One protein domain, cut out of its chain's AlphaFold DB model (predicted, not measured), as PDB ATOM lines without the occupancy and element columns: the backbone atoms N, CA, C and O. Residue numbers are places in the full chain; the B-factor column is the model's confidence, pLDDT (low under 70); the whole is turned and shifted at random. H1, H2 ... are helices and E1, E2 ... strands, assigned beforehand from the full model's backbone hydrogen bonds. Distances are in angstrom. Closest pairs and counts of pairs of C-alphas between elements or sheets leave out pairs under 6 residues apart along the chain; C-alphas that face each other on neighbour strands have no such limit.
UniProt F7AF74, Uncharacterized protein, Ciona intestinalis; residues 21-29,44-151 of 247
ATOM      1  N   SER A  21     231.286 153.141 135.062       55.97
ATOM      2  CA  SER A  21     230.327 152.077 134.786       55.97
ATOM      3  C   SER A  21     230.742 151.421 133.476       55.97
ATOM      4  O   SER A  21     230.415 151.900 132.391       55.97
ATOM      5  N   TYR A  22     231.538 150.361 133.576       73.38
ATOM      6  CA  TYR A  22     231.869 149.541 132.422       73.38
ATOM      7  C   TYR A  22     230.619 148.784 131.978       73.38
ATOM      8  O   TYR A  22     229.951 148.140 132.790       73.38
ATOM      9  N   PHE A  23     230.314 148.860 130.686       81.31
ATOM     10  CA  PHE A  23     229.362 147.943 130.086       81.31
ATOM     11  C   PHE A  23     229.864 146.515 130.257       81.31
ATOM     12  O   PHE A  23     231.036 146.219 130.022       81.31
ATOM     13  N   GLN A  24     228.956 145.619 130.619       91.06
ATOM     14  CA  GLN A  24     229.172 144.209 130.376       91.06
ATOM     15  C   GLN A  24     228.863 143.930 128.901       91.06
ATOM     16  O   GLN A  24     227.702 143.962 128.479       91.06
ATOM     17  N   ASP A  25     229.914 143.692 128.119       93.38
ATOM     18  CA  ASP A  25     229.805 143.428 126.686       93.38
ATOM     19  C   ASP A  25     229.392 141.973 126.409       93.38
ATOM     20  O   ASP A  25     229.945 141.017 126.957       93.38
ATOM     21  N   ILE A  26     228.418 141.807 125.518       94.31
ATOM     22  CA  ILE A  26     227.911 140.530 125.016       94.31
ATOM     23  C   ILE A  26     228.007 140.572 123.493       94.31
ATOM     24  O   ILE A  26     227.266 141.297 122.838       94.31
ATOM     25  N   ASN A  27     228.889 139.763 122.915       93.75
ATOM     26  CA  ASN A  27     228.980 139.615 121.463       93.75
ATOM     27  C   ASN A  27     228.177 138.393 121.028       93.75
ATOM     28  O   ASN A  27     228.414 137.292 121.519       93.75
ATOM     29  N   VAL A  28     227.226 138.603 120.125       92.31
ATOM     30  CA  VAL A  28     226.383 137.564 119.532       92.31
ATOM     31  C   VAL A  28     226.892 137.288 118.120       92.31
ATOM     32  O   VAL A  28     227.211 138.223 117.381       92.31
ATOM     33  N   ASP A  29     226.954 136.008 117.750       80.56
ATOM     34  CA  ASP A  29     227.333 135.533 116.412       80.56
ATOM     35  C   ASP A  29     228.782 135.859 115.990       80.56
ATOM     36  O   ASP A  29     229.082 136.051 114.814       80.56
ATOM     37  N   GLU A  44     216.509 154.209 110.068       56.56
ATOM     38  CA  GLU A  44     217.051 155.293 110.900       56.56
ATOM     39  C   GLU A  44     217.759 154.734 112.140       56.56
ATOM     40  O   GLU A  44     217.311 153.769 112.769       56.56
ATOM     41  N   GLU A  45     218.913 155.320 112.459       60.19
ATOM     42  CA  GLU A  45     219.725 154.881 113.580       60.19
ATOM     43  C   GLU A  45     219.045 155.256 114.897       60.19
ATOM     44  O   GLU A  45     218.846 156.425 115.211       60.19
ATOM     45  N   ALA A  46     218.784 154.214 115.679       64.06
ATOM     46  CA  ALA A  46     218.395 154.221 117.077       64.06
ATOM     47  C   ALA A  46     216.899 154.302 117.413       64.06
ATOM     48  O   ALA A  46     216.220 155.303 117.222       64.06
ATOM     49  N   GLY A  47     216.411 153.222 118.030       79.25
ATOM     50  CA  GLY A  47     215.190 153.221 118.827       79.25
ATOM     51  C   GLY A  47     215.540 153.271 120.311       79.25
ATOM     52  O   GLY A  47     216.621 152.854 120.725       79.25
ATOM     53  N   GLY A  48     214.618 153.750 121.136       86.88
ATOM     54  CA  GLY A  48     214.795 153.757 122.581       86.88
ATOM     55  C   GLY A  48     213.479 153.560 123.306       86.88
ATOM     56  O   GLY A  48     212.398 153.764 122.751       86.88
ATOM     57  N   GLY A  49     213.570 153.167 124.567       87.12
ATOM     58  CA  GLY A  49     212.395 153.064 125.408       87.12
ATOM     59  C   GLY A  49     212.720 152.761 126.854       87.12
ATOM     60  O   GLY A  49     213.864 152.532 127.247       87.12
ATOM     61  N   ILE A  50     211.659 152.766 127.650       87.94
ATOM     62  CA  ILE A  50     211.700 152.501 129.080       87.94
ATOM     63  C   ILE A  50     210.696 151.401 129.413       87.94
ATOM     64  O   ILE A  50     209.577 151.380 128.900       87.94
ATOM     65  N   GLN A  51     211.095 150.490 130.290       85.62
ATOM     66  CA  GLN A  51     210.232 149.477 130.871       85.62
ATOM     67  C   GLN A  51     210.346 149.535 132.389       85.62
ATOM     68  O   GLN A  51     211.427 149.380 132.957       85.62
ATOM     69  N   VAL A  52     209.208 149.708 133.056       84.06
ATOM     70  CA  VAL A  52     209.130 149.662 134.519       84.06
ATOM     71  C   VAL A  52     208.659 148.276 134.948       84.06
ATOM     72  O   VAL A  52     207.656 147.757 134.449       84.06
ATOM     73  N   VAL A  53     209.396 147.648 135.862       81.06
ATOM     74  CA  VAL A  53     209.113 146.311 136.394       81.06
ATOM     75  C   VAL A  53     208.822 146.425 137.889       81.06
ATOM     76  O   VAL A  53     209.713 146.550 138.724       81.06
ATOM     77  N   HIS A  54     207.535 146.378 138.241       73.56
ATOM     78  CA  HIS A  54     207.075 146.623 139.614       73.56
ATOM     79  C   HIS A  54     207.193 145.416 140.558       73.56
ATOM     80  O   HIS A  54     207.179 145.594 141.773       73.56
ATOM     81  N   GLN A  55     207.291 144.193 140.030       64.50
ATOM     82  CA  GLN A  55     207.149 142.951 140.812       64.50
ATOM     83  C   GLN A  55     208.354 142.618 141.704       64.50
ATOM     84  O   GLN A  55     208.240 141.763 142.577       64.50
ATOM     85  N   LEU A  56     209.471 143.325 141.532       60.31
ATOM     86  CA  LEU A  56     210.610 143.342 142.441       60.31
ATOM     87  C   LEU A  56     211.044 144.798 142.598       60.31
ATOM     88  O   LEU A  56     211.397 145.409 141.609       60.31
ATOM     89  N   ARG A  57     210.964 145.383 143.797       62.47
ATOM     90  CA  ARG A  57     211.672 146.628 144.194       62.47
ATOM     91  C   ARG A  57     211.665 147.834 143.217       62.47
ATOM     92  O   ARG A  57     212.512 148.704 143.369       62.47
ATOM     93  N   LYS A  58     210.702 147.924 142.284       76.25
ATOM     94  CA  LYS A  58     210.583 148.969 141.246       76.25
ATOM     95  C   LYS A  58     211.884 149.147 140.430       76.25
ATOM     96  O   LYS A  58     212.583 150.152 140.556       76.25
ATOM     97  N   HIS A  59     212.191 148.171 139.577       83.81
ATOM     98  CA  HIS A  59     213.278 148.302 138.601       83.81
ATOM     99  C   HIS A  59     212.827 149.114 137.385       83.81
ATOM    100  O   HIS A  59     211.730 148.913 136.857       83.81
ATOM    101  N   HIS A  60     213.698 150.003 136.931       87.12
ATOM    102  CA  HIS A  60     213.551 150.775 135.707       87.12
ATOM    103  C   HIS A  60     214.615 150.297 134.730       87.12
ATOM    104  O   HIS A  60     215.804 150.375 135.034       87.12
ATOM    105  N   ILE A  61     214.188 149.781 133.581       90.50
ATOM    106  CA  ILE A  61     215.091 149.347 132.522       90.50
ATOM    107  C   ILE A  61     214.933 150.299 131.346       90.50
ATOM    108  O   ILE A  61     213.854 150.395 130.760       90.50
ATOM    109  N   TYR A  62     216.013 150.981 131.002       91.75
ATOM    110  CA  TYR A  62     216.130 151.769 129.787       91.75
ATOM    111  C   TYR A  62     216.834 150.929 128.744       91.75
ATOM    112  O   TYR A  62     217.740 150.155 129.054       91.75
ATOM    113  N   TRP A  63     216.416 151.081 127.501       93.00
ATOM    114  CA  TRP A  63     217.066 150.409 126.399       93.00
ATOM    115  C   TRP A  63     217.225 151.359 125.230       93.00
ATOM    116  O   TRP A  63     216.400 152.248 125.006       93.00
ATOM    117  N   LYS A  64     218.298 151.137 124.485       92.62
ATOM    118  CA  LYS A  64     218.620 151.862 123.268       92.62
ATOM    119  C   LYS A  64     219.154 150.869 122.253       92.62
ATOM    120  O   LYS A  64     220.027 150.070 122.570       92.62
ATOM    121  N   THR A  65     218.640 150.911 121.039       92.62
ATOM    122  CA  THR A  65     219.252 150.230 119.900       92.62
ATOM    123  C   THR A  65     220.051 151.247 119.096       92.62
ATOM    124  O   THR A  65     219.742 152.430 119.133       92.62
ATOM    125  N   SER A  66     221.105 150.827 118.406       90.44
ATOM    126  CA  SER A  66     221.869 151.665 117.475       90.44
ATOM    127  C   SER A  66     222.637 150.762 116.522       90.44
ATOM    128  O   SER A  66     223.530 150.033 116.950       90.44
ATOM    129  N   GLY A  67     222.278 150.766 115.236       90.31
ATOM    130  CA  GLY A  67     222.873 149.870 114.243       90.31
ATOM    131  C   GLY A  67     222.729 148.397 114.641       90.31
ATOM    132  O   GLY A  67     221.643 147.830 114.568       90.31
ATOM    133  N   ASN A  68     223.826 147.774 115.061       92.06
ATOM    134  CA  ASN A  68     223.883 146.381 115.506       92.06
ATOM    135  C   ASN A  68     223.973 146.206 117.033       92.06
ATOM    136  O   ASN A  68     224.201 145.098 117.512       92.06
ATOM    137  N   THR A  69     223.841 147.291 117.791       93.44
ATOM    138  CA  THR A  69     224.081 147.312 119.232       93.44
ATOM    139  C   THR A  69     222.784 147.572 119.991       93.44
ATOM    140  O   THR A  69     222.015 148.462 119.630       93.44
ATOM    141  N   LEU A  70     222.544 146.803 121.051       94.81
ATOM    142  CA  LEU A  70     221.494 147.010 122.044       94.81
ATOM    143  C   LEU A  70     222.148 147.313 123.390       94.81
ATOM    144  O   LEU A  70     222.841 146.470 123.954       94.81
ATOM    145  N   GLU A  71     221.891 148.497 123.919       94.25
ATOM    146  CA  GLU A  71     222.313 148.915 125.249       94.25
ATOM    147  C   GLU A  71     221.125 148.782 126.205       94.25
ATOM    148  O   GLU A  71     220.024 149.248 125.905       94.25
ATOM    149  N   LEU A  72     221.335 148.123 127.344       93.56
ATOM    150  CA  LEU A  72     220.356 147.975 128.420       93.56
ATOM    151  C   LEU A  72     220.925 148.592 129.692       93.56
ATOM    152  O   LEU A  72     222.028 148.241 130.102       93.56
ATOM    153  N   TYR A  73     220.150 149.451 130.339       91.38
ATOM    154  CA  TYR A  73     220.504 150.106 131.593       91.38
ATOM    155  C   TYR A  73     219.442 149.774 132.620       91.38
ATOM    156  O   TYR A  73     218.271 150.094 132.423       91.38
ATOM    157  N   GLU A  74     219.833 149.150 133.720       88.75
ATOM    158  CA  GLU A  74     218.920 148.840 134.807       88.75
ATOM    159  C   GLU A  74     219.250 149.664 136.049       88.75
ATOM    160  O   GLU A  74     220.373 149.641 136.555       88.75
ATOM    161  N   TYR A  75     218.224 150.342 136.562       84.88
ATOM    162  CA  TYR A  75     218.253 151.113 137.795       84.88
ATOM    163  C   TYR A  75     217.224 150.573 138.797       84.88
ATOM    164  O   TYR A  75     216.046 150.406 138.468       84.88
ATOM    165  N   ALA A  76     217.654 150.331 140.037       80.38
ATOM    166  CA  ALA A  76     216.798 149.886 141.134       80.38
ATOM    167  C   ALA A  76     216.620 151.015 142.165       80.38
ATOM    168  O   ALA A  76     217.595 151.517 142.715       80.38
ATOM    169  N   THR A  77     215.374 151.397 142.472       73.06
ATOM    170  CA  THR A  77     215.073 152.584 143.311       73.06
ATOM    171  C   THR A  77     215.399 152.426 144.801       73.06
ATOM    172  O   THR A  77     215.418 153.418 145.520       73.06
ATOM    173  N   ASN A  78     215.640 151.204 145.285       66.62
ATOM    174  CA  ASN A  78     215.827 150.900 146.713       66.62
ATOM    175  C   ASN A  78     217.281 150.562 147.096       66.62
ATOM    176  O   ASN A  78     217.516 150.008 148.170       66.62
ATOM    177  N   THR A  79     218.248 150.818 146.221       58.22
ATOM    178  CA  THR A  79     219.672 150.535 146.466       58.22
ATOM    179  C   THR A  79     220.506 151.785 146.241       58.22
ATOM    180  O   THR A  79     220.086 152.647 145.475       58.22
ATOM    181  N   ASP A  80     221.675 151.864 146.883       58.00
ATOM    182  CA  ASP A  80     222.658 152.950 146.761       58.00
ATOM    183  C   ASP A  80     223.112 153.152 145.304       58.00
ATOM    184  O   ASP A  80     224.177 152.681 144.943       58.00
ATOM    185  N   MET A  81     222.289 153.771 144.448       55.69
ATOM    186  CA  MET A  81     222.572 154.257 143.083       55.69
ATOM    187  C   MET A  81     223.421 153.346 142.170       55.69
ATOM    188  O   MET A  81     223.980 153.804 141.178       55.69
ATOM    189  N   GLN A  82     223.521 152.052 142.463       65.50
ATOM    190  CA  GLN A  82     224.251 151.108 141.640       65.50
ATOM    191  C   GLN A  82     223.348 150.707 140.473       65.50
ATOM    192  O   GLN A  82     222.192 150.315 140.647       65.50
ATOM    193  N   GLN A  83     223.896 150.851 139.275       76.88
ATOM    194  CA  GLN A  83     223.269 150.504 138.010       76.88
ATOM    195  C   GLN A  83     224.058 149.371 137.366       76.88
ATOM    196  O   GLN A  83     225.275 149.285 137.543       76.88
ATOM    197  N   ILE A  84     223.378 148.530 136.595       86.06
ATOM    198  CA  ILE A  84     224.056 147.599 135.691       86.06
ATOM    199  C   ILE A  84     223.750 147.969 134.251       86.06
ATOM    200  O   ILE A  84     222.645 148.408 133.927       86.06
ATOM    201  N   GLN A  85     224.763 147.822 133.404       91.19
ATOM    202  CA  GLN A  85     224.716 148.226 132.009       91.19
ATOM    203  C   GLN A  85     225.231 147.083 131.142       91.19
ATOM    204  O   GLN A  85     226.335 146.584 131.362       91.19
ATOM    205  N   PHE A  86     224.440 146.676 130.157       93.44
ATOM    206  CA  PHE A  86     224.822 145.670 129.171       93.44
ATOM    207  C   PHE A  86     224.883 146.290 127.791       93.44
ATOM    208  O   PHE A  86     224.005 147.072 127.425       93.44
ATOM    209  N   ARG A  87     225.886 145.890 127.016       95.19
ATOM    210  CA  ARG A  87     225.976 146.193 125.594       95.19
ATOM    211  C   ARG A  87     225.996 144.885 124.830       95.19
ATOM    212  O   ARG A  87     226.906 144.081 124.986       95.19
ATOM    213  N   ILE A  88     224.970 144.662 124.022       95.75
ATOM    214  CA  ILE A  88     224.818 143.455 123.218       95.75
ATOM    215  C   ILE A  88     225.067 143.830 121.765       95.75
ATOM    216  O   ILE A  88     224.318 144.623 121.198       95.75
ATOM    217  N   THR A  89     226.097 143.247 121.164       95.56
ATOM    218  CA  THR A  89     226.512 143.514 119.786       95.56
ATOM    219  C   THR A  89     226.202 142.301 118.922       95.56
ATOM    220  O   THR A  89     226.746 141.219 119.143       95.56
ATOM    221  N   PHE A  90     225.343 142.472 117.921       93.06
ATOM    222  CA  PHE A  90     225.027 141.434 116.942       93.06
ATOM    223  C   PHE A  90     226.017 141.524 115.777       93.06
ATOM    224  O   PHE A  90     226.007 142.468 114.986       93.06
ATOM    225  N   THR A  91     226.934 140.565 115.682       90.00
ATOM    226  CA  THR A  91     227.973 140.585 114.646       90.00
ATOM    227  C   THR A  91     227.361 140.229 113.292       90.00
ATOM    228  O   THR A  91     226.576 139.291 113.183       90.00
ATOM    229  N   GLY A  92     227.679 141.001 112.250       84.25
ATOM    230  CA  GLY A  92     227.227 140.717 110.882       84.25
ATOM    231  C   GLY A  92     225.736 140.962 110.603       84.25
ATOM    232  O   GLY A  92     225.273 140.646 109.513       84.25
ATOM    233  N   SER A  93     224.977 141.537 111.541       87.69
ATOM    234  CA  SER A  93     223.566 141.891 111.333       87.69
ATOM    235  C   SER A  93     223.213 143.208 112.024       87.69
ATOM    236  O   SER A  93     223.835 143.584 113.012       87.69
ATOM    237  N   LYS A  94     222.222 143.940 111.500       89.56
ATOM    238  CA  LYS A  94     221.685 145.145 112.155       89.56
ATOM    239  C   LYS A  94     220.412 144.796 112.921       89.56
ATOM    240  O   LYS A  94     219.655 143.934 112.479       89.56
ATOM    241  N   ILE A  95     220.159 145.485 114.030       91.88
ATOM    242  CA  ILE A  95     218.926 145.355 114.810       91.88
ATOM    243  C   ILE A  95     217.812 146.103 114.083       91.88
ATOM    244  O   ILE A  95     217.894 147.315 113.917       91.88
ATOM    245  N   ALA A  96     216.767 145.391 113.673       91.56
ATOM    246  CA  ALA A  96     215.576 145.997 113.099       91.56
ATOM    247  C   ALA A  96     214.793 146.788 114.171       91.56
ATOM    248  O   ALA A  96     214.840 146.436 115.357       91.56
ATOM    249  N   PRO A  97     214.031 147.828 113.783       89.94
ATOM    250  CA  PRO A  97     213.128 148.517 114.700       89.94
ATOM    251  C   PRO A  97     212.161 147.558 115.414       89.94
ATOM    252  O   PRO A  97     211.901 146.446 114.962       89.94
ATOM    253  N   GLY A  98     211.606 147.989 116.548       89.69
ATOM    254  CA  GLY A  98     210.578 147.209 117.243       89.69
ATOM    255  C   GLY A  98     211.082 146.272 118.341       89.69
ATOM    256  O   GLY A  98     210.361 145.344 118.710       89.69
ATOM    257  N   PHE A  99     212.265 146.536 118.908       94.50
ATOM    258  CA  PHE A  99     212.691 145.925 120.169       94.50
ATOM    259  C   PHE A  99     211.598 146.062 121.241       94.50
ATOM    260  O   PHE A  99     210.987 147.126 121.400       94.50
ATOM    261  N   LYS A 100     211.347 144.986 121.993       94.19
ATOM    262  CA  LYS A 100     210.426 144.999 123.134       94.19
ATOM    263  C   LYS A 100     211.018 144.258 124.316       94.19
ATOM    264  O   LYS A 100     211.522 143.146 124.188       94.19
ATOM    265  N   LEU A 101     210.830 144.846 125.489       93.81
ATOM    266  CA  LEU A 101     211.078 144.203 126.764       93.81
ATOM    267  C   LEU A 101     209.735 143.960 127.452       93.81
ATOM    268  O   LEU A 101     209.021 144.907 127.764       93.81
ATOM    269  N   VAL A 102     209.365 142.698 127.656       92.56
ATOM    270  CA  VAL A 102     208.040 142.322 128.163       92.56
ATOM    271  C   VAL A 102     208.171 141.635 129.512       92.56
ATOM    272  O   VAL A 102     208.809 140.592 129.631       92.56
ATOM    273  N   ASN A 103     207.525 142.187 130.535       89.88
ATOM    274  CA  ASN A 103     207.408 141.528 131.829       89.88
ATOM    275  C   ASN A 103     206.156 140.638 131.873       89.88
ATOM    276  O   ASN A 103     205.039 141.114 131.678       89.88
ATOM    277  N   THR A 104     206.342 139.356 132.180       88.62
ATOM    278  CA  THR A 104     205.268 138.348 132.218       88.62
ATOM    279  C   THR A 104     204.805 137.968 133.628       88.62
ATOM    280  O   THR A 104     203.958 137.092 133.768       88.62
ATOM    281  N   GLY A 105     205.332 138.581 134.695       82.06
ATOM    282  CA  GLY A 105     204.978 138.217 136.080       82.06
ATOM    283  C   GLY A 105     206.028 137.383 136.813       82.06
ATOM    284  O   GLY A 105     206.171 137.479 138.036       82.06
ATOM    285  N   GLY A 106     206.765 136.567 136.062       84.19
ATOM    286  CA  GLY A 106     207.845 135.720 136.580       84.19
ATOM    287  C   GLY A 106     209.093 135.696 135.702       84.19
ATOM    288  O   GLY A 106     210.117 135.153 136.109       84.19
ATOM    289  N   GLN A 107     209.023 136.281 134.508       89.00
ATOM    290  CA  GLN A 107     210.138 136.365 133.578       89.00
ATOM    291  C   GLN A 107     210.117 137.708 132.863       89.00
ATOM    292  O   GLN A 107     209.048 138.233 132.525       89.00
ATOM    293  N   LEU A 108     211.311 138.211 132.590       91.56
ATOM    294  CA  LEU A 108     211.544 139.297 131.664       91.56
ATOM    295  C   LEU A 108     211.863 138.677 130.302       91.56
ATOM    296  O   LEU A 108     212.747 137.830 130.193       91.56
ATOM    297  N   VAL A 109     211.112 139.050 129.274       94.50
ATOM    298  CA  VAL A 109     211.260 138.503 127.924       94.50
ATOM    299  C   VAL A 109     211.764 139.599 127.004       94.50
ATOM    300  O   VAL A 109     211.102 140.622 126.829       94.50
ATOM    301  N   ILE A 110     212.933 139.378 126.414       96.12
ATOM    302  CA  ILE A 110     213.517 140.253 125.403       96.12
ATOM    303  C   ILE A 110     213.065 139.759 124.030       96.12
ATOM    304  O   ILE A 110     213.338 138.615 123.659       96.12
ATOM    305  N   LEU A 111     212.391 140.629 123.281       97.19
ATOM    306  CA  LEU A 111     212.103 140.452 121.865       97.19
ATOM    307  C   LEU A 111     213.006 141.386 121.066       97.19
ATOM    308  O   LEU A 111     212.876 142.607 121.148       97.19
ATOM    309  N   CYS A 112     213.909 140.804 120.288       95.81
ATOM    310  CA  CYS A 112     214.816 141.534 119.412       95.81
ATOM    311  C   CYS A 112     214.752 140.914 118.020       95.81
ATOM    312  O   CYS A 112     214.695 139.695 117.895       95.81
ATOM    313  N   ALA A 113     214.754 141.734 116.980       94.56
ATOM    314  CA  ALA A 113     214.860 141.270 115.609       94.56
ATOM    315  C   ALA A 113     216.117 141.869 114.990       94.56
ATOM    316  O   ALA A 113     216.385 143.054 115.161       94.56
ATOM    317  N   THR A 114     216.872 141.056 114.271       93.06
ATOM    318  CA  THR A 114     217.933 141.505 113.377       93.06
ATOM    319  C   THR A 114     217.488 141.309 111.933       93.06
ATOM    320  O   THR A 114     216.341 140.959 111.655       93.06
ATOM    321  N   THR A 115     218.388 141.548 110.991       89.75
ATOM    322  CA  THR A 115     218.116 141.427 109.557       89.75
ATOM    323  C   THR A 115     217.892 139.993 109.080       89.75
ATOM    324  O   THR A 115     217.339 139.801 108.005       89.75
ATOM    325  N   ASN A 116     218.296 138.998 109.868       89.12
ATOM    326  CA  ASN A 116     218.245 137.577 109.510       89.12
ATOM    327  C   ASN A 116     217.752 136.662 110.646       89.12
ATOM    328  O   ASN A 116     217.607 135.454 110.455       89.12
ATOM    329  N   ARG A 117     217.530 137.198 111.852       92.94
ATOM    330  CA  ARG A 117     217.126 136.414 113.023       92.94
ATOM    331  C   ARG A 117     216.128 137.162 113.878       92.94
ATOM    332  O   ARG A 117     216.149 138.384 113.980       92.94
ATOM    333  N   VAL A 118     215.261 136.417 114.546       95.75
ATOM    334  CA  VAL A 118     214.491 136.936 115.678       95.75
ATOM    335  C   VAL A 118     214.918 136.229 116.948       95.75
ATOM    336  O   VAL A 118     215.190 135.031 116.935       95.75
ATOM    337  N   TYR A 119     214.949 136.970 118.047       96.25
ATOM    338  CA  TYR A 119     215.339 136.506 119.366       96.25
ATOM    339  C   TYR A 119     214.167 136.677 120.328       96.25
ATOM    340  O   TYR A 119     213.583 137.757 120.440       96.25
ATOM    341  N   LYS A 120     213.855 135.604 121.052       96.38
ATOM    342  CA  LYS A 120     212.945 135.575 122.197       96.38
ATOM    343  C   LYS A 120     213.722 135.011 123.381       96.38
ATOM    344  O   LYS A 120     213.762 133.799 123.593       96.38
ATOM    345  N   VAL A 121     214.371 135.897 124.125       95.19
ATOM    346  CA  VAL A 121     215.231 135.534 125.255       95.19
ATOM    347  C   VAL A 121     214.435 135.660 126.545       95.19
ATOM    348  O   VAL A 121     213.884 136.715 126.846       95.19
ATOM    349  N   HIS A 122     214.380 134.572 127.307       92.81
ATOM    350  CA  HIS A 122     213.711 134.523 128.601       92.81
ATOM    351  C   HIS A 122     214.736 134.688 129.723       92.81
ATOM    352  O   HIS A 122     215.654 133.877 129.840       92.81
ATOM    353  N   LEU A 123     214.547 135.702 130.565       91.25
ATOM    354  CA  LEU A 123     215.314 135.919 131.786       91.25
ATOM    355  C   LEU A 123     214.411 135.643 132.995       91.25
ATOM    356  O   LEU A 123     213.406 136.342 133.185       91.25
ATOM    357  N   PRO A 124     214.702 134.610 133.801       87.69
ATOM    358  CA  PRO A 124     213.912 134.324 134.986       87.69
ATOM    359  C   PRO A 124     214.076 135.444 136.012       87.69
ATOM    360  O   PRO A 124     215.187 135.812 136.379       87.69
ATOM    361  N   ILE A 125     212.960 135.957 136.528       82.31
ATOM    362  CA  ILE A 125     212.982 136.952 137.598       82.31
ATOM    363  C   ILE A 125     213.144 136.196 138.923       82.31
ATOM    364  O   ILE A 125     212.171 135.755 139.544       82.31
ATOM    365  N   SER A 126     214.395 135.986 139.341       69.94
ATOM    366  CA  SER A 126     214.710 135.316 140.604       69.94
ATOM    367  C   SER A 126     214.360 136.217 141.788       69.94
ATOM    368  O   SER A 126     215.069 137.169 142.100       69.94
ATOM    369  N   ARG A 127     213.275 135.897 142.504       62.12
ATOM    370  CA  ARG A 127     212.822 136.684 143.669       62.12
ATOM    371  C   ARG A 127     213.746 136.591 144.889       62.12
ATOM    372  O   ARG A 127     213.553 137.334 145.846       62.12
ATOM    373  N   LEU A 128     214.688 135.645 144.890       54.94
ATOM    374  CA  LEU A 128     215.380 135.206 146.105       54.94
ATOM    375  C   LEU A 128     216.889 135.469 146.113       54.94
ATOM    376  O   LEU A 128     217.491 135.327 147.174       54.94
ATOM    377  N   LYS A 129     217.522 135.808 144.980       58.28
ATOM    378  CA  LYS A 129     218.998 135.848 144.911       58.28
ATOM    379  C   LYS A 129     219.606 137.008 144.135       58.28
ATOM    380  O   LYS A 129     220.739 137.370 144.429       58.28
ATOM    381  N   GLU A 130     218.893 137.596 143.182       67.06
ATOM    382  CA  GLU A 130     219.500 138.579 142.286       67.06
ATOM    383  C   GLU A 130     219.090 140.000 142.664       67.06
ATOM    384  O   GLU A 130     217.918 140.299 142.891       67.06
ATOM    385  N   ARG A 131     220.098 140.872 142.798       75.75
ATOM    386  CA  ARG A 131     219.898 142.299 143.081       75.75
ATOM    387  C   ARG A 131     219.300 143.019 141.875       75.75
ATOM    388  O   ARG A 131     218.599 144.001 142.083       75.75
ATOM    389  N   TYR A 132     219.567 142.522 140.672       82.50
ATOM    390  CA  TYR A 132     219.146 143.097 139.404       82.50
ATOM    391  C   TYR A 132     218.433 142.045 138.551       82.50
ATOM    392  O   TYR A 132     218.640 140.849 138.724       82.50
ATOM    393  N   LEU A 133     217.579 142.480 137.637       86.38
ATOM    394  CA  LEU A 133     216.816 141.625 136.731       86.38
ATOM    395  C   LEU A 133     217.663 141.121 135.562       86.38
ATOM    396  O   LEU A 133     217.399 140.041 135.036       86.38
ATOM    397  N   LEU A 134     218.657 141.905 135.139       88.69
ATOM    398  CA  LEU A 134     219.528 141.577 134.014       88.69
ATOM    399  C   LEU A 134     220.804 140.828 134.427       88.69
ATOM    400  O   LEU A 134     221.566 140.450 133.545       88.69
ATOM    401  N   SER A 135     221.060 140.563 135.716       85.94
ATOM    402  CA  SER A 135     222.336 139.965 136.162       85.94
ATOM    403  C   SER A 135     222.636 138.579 135.587       85.94
ATOM    404  O   SER A 135     223.802 138.206 135.489       85.94
ATOM    405  N   GLY A 136     221.614 137.824 135.183       85.31
ATOM    406  CA  GLY A 136     221.785 136.540 134.504       85.31
ATOM    407  C   GLY A 136     222.067 136.634 133.001       85.31
ATOM    408  O   GLY A 136     222.355 135.609 132.388       85.31
ATOM    409  N   LEU A 137     221.966 137.815 132.381       91.94
ATOM    410  CA  LEU A 137     222.081 137.965 130.931       91.94
ATOM    411  C   LEU A 137     223.508 137.673 130.444       91.94
ATOM    412  O   LEU A 137     224.495 138.153 130.995       91.94
ATOM    413  N   SER A 138     223.620 136.877 129.384       93.25
ATOM    414  CA  SER A 138     224.907 136.450 128.827       93.25
ATOM    415  C   SER A 138     224.770 135.999 127.372       93.25
ATOM    416  O   SER A 138     223.658 135.755 126.896       93.25
ATOM    417  N   THR A 139     225.895 135.820 126.678       93.00
ATOM    418  CA  THR A 139     225.947 135.356 125.280       93.00
ATOM    419  C   THR A 139     225.175 134.056 125.043       93.00
ATOM    420  O   THR A 139     224.452 133.940 124.052       93.00
ATOM    421  N   SER A 140     225.225 133.107 125.986       92.81
ATOM    422  CA  SER A 140     224.550 131.809 125.843       92.81
ATOM    423  C   SER A 140     223.033 131.934 125.703       92.81
ATOM    424  O   SER A 140     222.397 131.067 125.107       92.81
ATOM    425  N   HIS A 141     222.437 133.026 126.190       94.44
ATOM    426  CA  HIS A 141     221.015 133.287 126.017       94.44
ATOM    427  C   HIS A 141     220.649 133.561 124.557       94.44
ATOM    428  O   HIS A 141     219.591 133.111 124.120       94.44
ATOM    429  N   PHE A 142     221.505 134.261 123.811       93.50
ATOM    430  CA  PHE A 142     221.276 134.615 122.407       93.50
ATOM    431  C   PHE A 142     221.731 133.516 121.441       93.50
ATOM    432  O   PHE A 142     221.123 133.329 120.388       93.50
ATOM    433  N   GLU A 143     222.767 132.760 121.805       91.19
ATOM    434  CA  GLU A 143     223.273 131.647 120.992       91.19
ATOM    435  C   GLU A 143     222.443 130.369 121.134       91.19
ATOM    436  O   GLU A 143     222.470 129.502 120.257       91.19
ATOM    437  N   ASN A 144     221.674 130.240 122.218       92.75
ATOM    438  CA  ASN A 144     220.790 129.103 122.402       92.75
ATOM    439  C   ASN A 144     219.748 129.060 121.279       92.75
ATOM    440  O   ASN A 144     218.869 129.917 121.193       92.75
ATOM    441  N   ALA A 145     219.797 127.998 120.474       91.75
ATOM    442  CA  ALA A 145     218.870 127.769 119.370       91.75
ATOM    443  C   ALA A 145     217.393 127.814 119.800       91.75
ATOM    444  O   ALA A 145     216.535 128.115 118.984       91.75
ATOM    445  N   LYS A 146     217.075 127.572 121.081       94.06
ATOM    446  CA  LYS A 146     215.705 127.683 121.607       94.06
ATOM    447  C   LYS A 146     215.181 129.120 121.700       94.06
ATOM    448  O   LYS A 146     213.965 129.315 121.742       94.06
ATOM    449  N   ASN A 147     216.088 130.090 121.752       95.12
ATOM    450  CA  ASN A 147     215.804 131.509 121.942       95.12
ATOM    451  C   ASN A 147     215.945 132.316 120.650       95.12
ATOM    452  O   ASN A 147     215.739 133.527 120.689       95.12
ATOM    453  N   ARG A 148     216.228 131.669 119.513       94.44
ATOM    454  CA  ARG A 148     216.283 132.326 118.208       94.44
ATOM    455  C   ARG A 148     215.546 131.552 117.123       94.44
ATOM    456  O   ARG A 148     215.334 130.348 117.248       94.44
ATOM    457  N   PHE A 149     215.157 132.257 116.072       94.56
ATOM    458  CA  PHE A 149     214.636 131.677 114.842       94.56
ATOM    459  C   PHE A 149     215.251 132.416 113.655       94.56
ATOM    460  O   PHE A 149     215.117 133.637 113.543       94.56
ATOM    461  N   ASP A 150     215.928 131.657 112.800       92.19
ATOM    462  CA  ASP A 150     216.608 132.165 111.615       92.19
ATOM    463  C   ASP A 150     215.600 132.259 110.465       92.19
ATOM    464  O   ASP A 150     214.761 131.373 110.273       92.19
ATOM    465  N   PHE A 151     215.669 133.346 109.707       89.38
ATOM    466  CA  PHE A 151     214.837 133.571 108.536       89.38
ATOM    467  C   PHE A 151     215.674 134.174 107.415       89.38
ATOM    468  O   PHE A 151     216.705 134.798 107.655       89.38
TER     469      PHE A 151
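What this domain is: This is residues 21 to 29 and 44 to 151 of the 247 residues of an uncharacterized protein of Ciona intestinalis (UniProt F7AF74). Two sheets lie face to face as a sandwich with nearly aligned strands, a twisted one of E1, E5, E4, E3 and E2 and a smaller one of E6, E7, E8 and E9. The short helix H1 bridges the sheets on one side, between E1 and E8, while on the other side the edge strands E2 and E6 come near each other. The printed part has 117 residues, in the order E1 to E8, H1, E9; the first sheet is mixed, the second antiparallel, and the class is mostly strand. It is compact, with a radius of gyration of the C-alphas of 13.7 A and spans of 40 by 27 by 22 A.

Where its parts are: E1 is residues 24 to 28, from C-alpha 24 at (229.172, 144.209, 130.376). E2 is residues 48 to 53, 16.7 A long. E3, residues 59 to 66, E4, residues 69 to 76, and E5, residues 83 to 90, are 23.1, 23.2 and 23.0 A long. E6 is residues 100 to 103, E7 residues 107 to 113, 19.2 A, and E8 residues 117 to 124, 22.3 A. H1 is residues 139 to 143, and E9 residues 148 to 150, ending with C-alpha 150 at (216.608, 132.165, 111.615).

How they stand to each other: E1 is parallel to E5, with N 26 and O 87 2.8 A apart. E2, E3, E4 and E5 form a meander, each strand the antiparallel neighbour of the one before; N 51 and O 61 are 2.8 A apart, N 62 and O 73 2.8 A, and N 72 and O 86 2.9 A, within hydrogen-bond range. E6, E7 and E8 form a second meander, with N 102 and O 109 2.8 A apart and N 110 and O 121 2.9 A. E9 is antiparallel to E8, with N 149 and O 118 2.9 A apart. The parts of the two sheets that face each other are 10.6 A apart centre to centre, their strands at 16 degrees. The closest C-alphas of E2 and E6 are those of Gln 51 and Leu 101, 6.7 A apart. H1 is on the first sheet at a height of 7.0 A and only just over E1, with 3 of its C-alphas falling there; it only grazes the second with residues 141 to 143. In H1 every O i to N i+4 pair is within hydrogen-bond range.

The domain as a whole: The C-alphas farthest apart, of Asp 80 and Phe 151, are 43.6 A apart. Residues 30 to 43 are not printed, and C-alphas 29 and 44 are 22.9 A apart across the cut. The link from E8 to H1, residues 125 to 138, is long. The mean pLDDT of the printed part is 85.5; residue 21 and residues 44 to 46, 55 to 57, 78 to 82 and 126 to 130 are under 70.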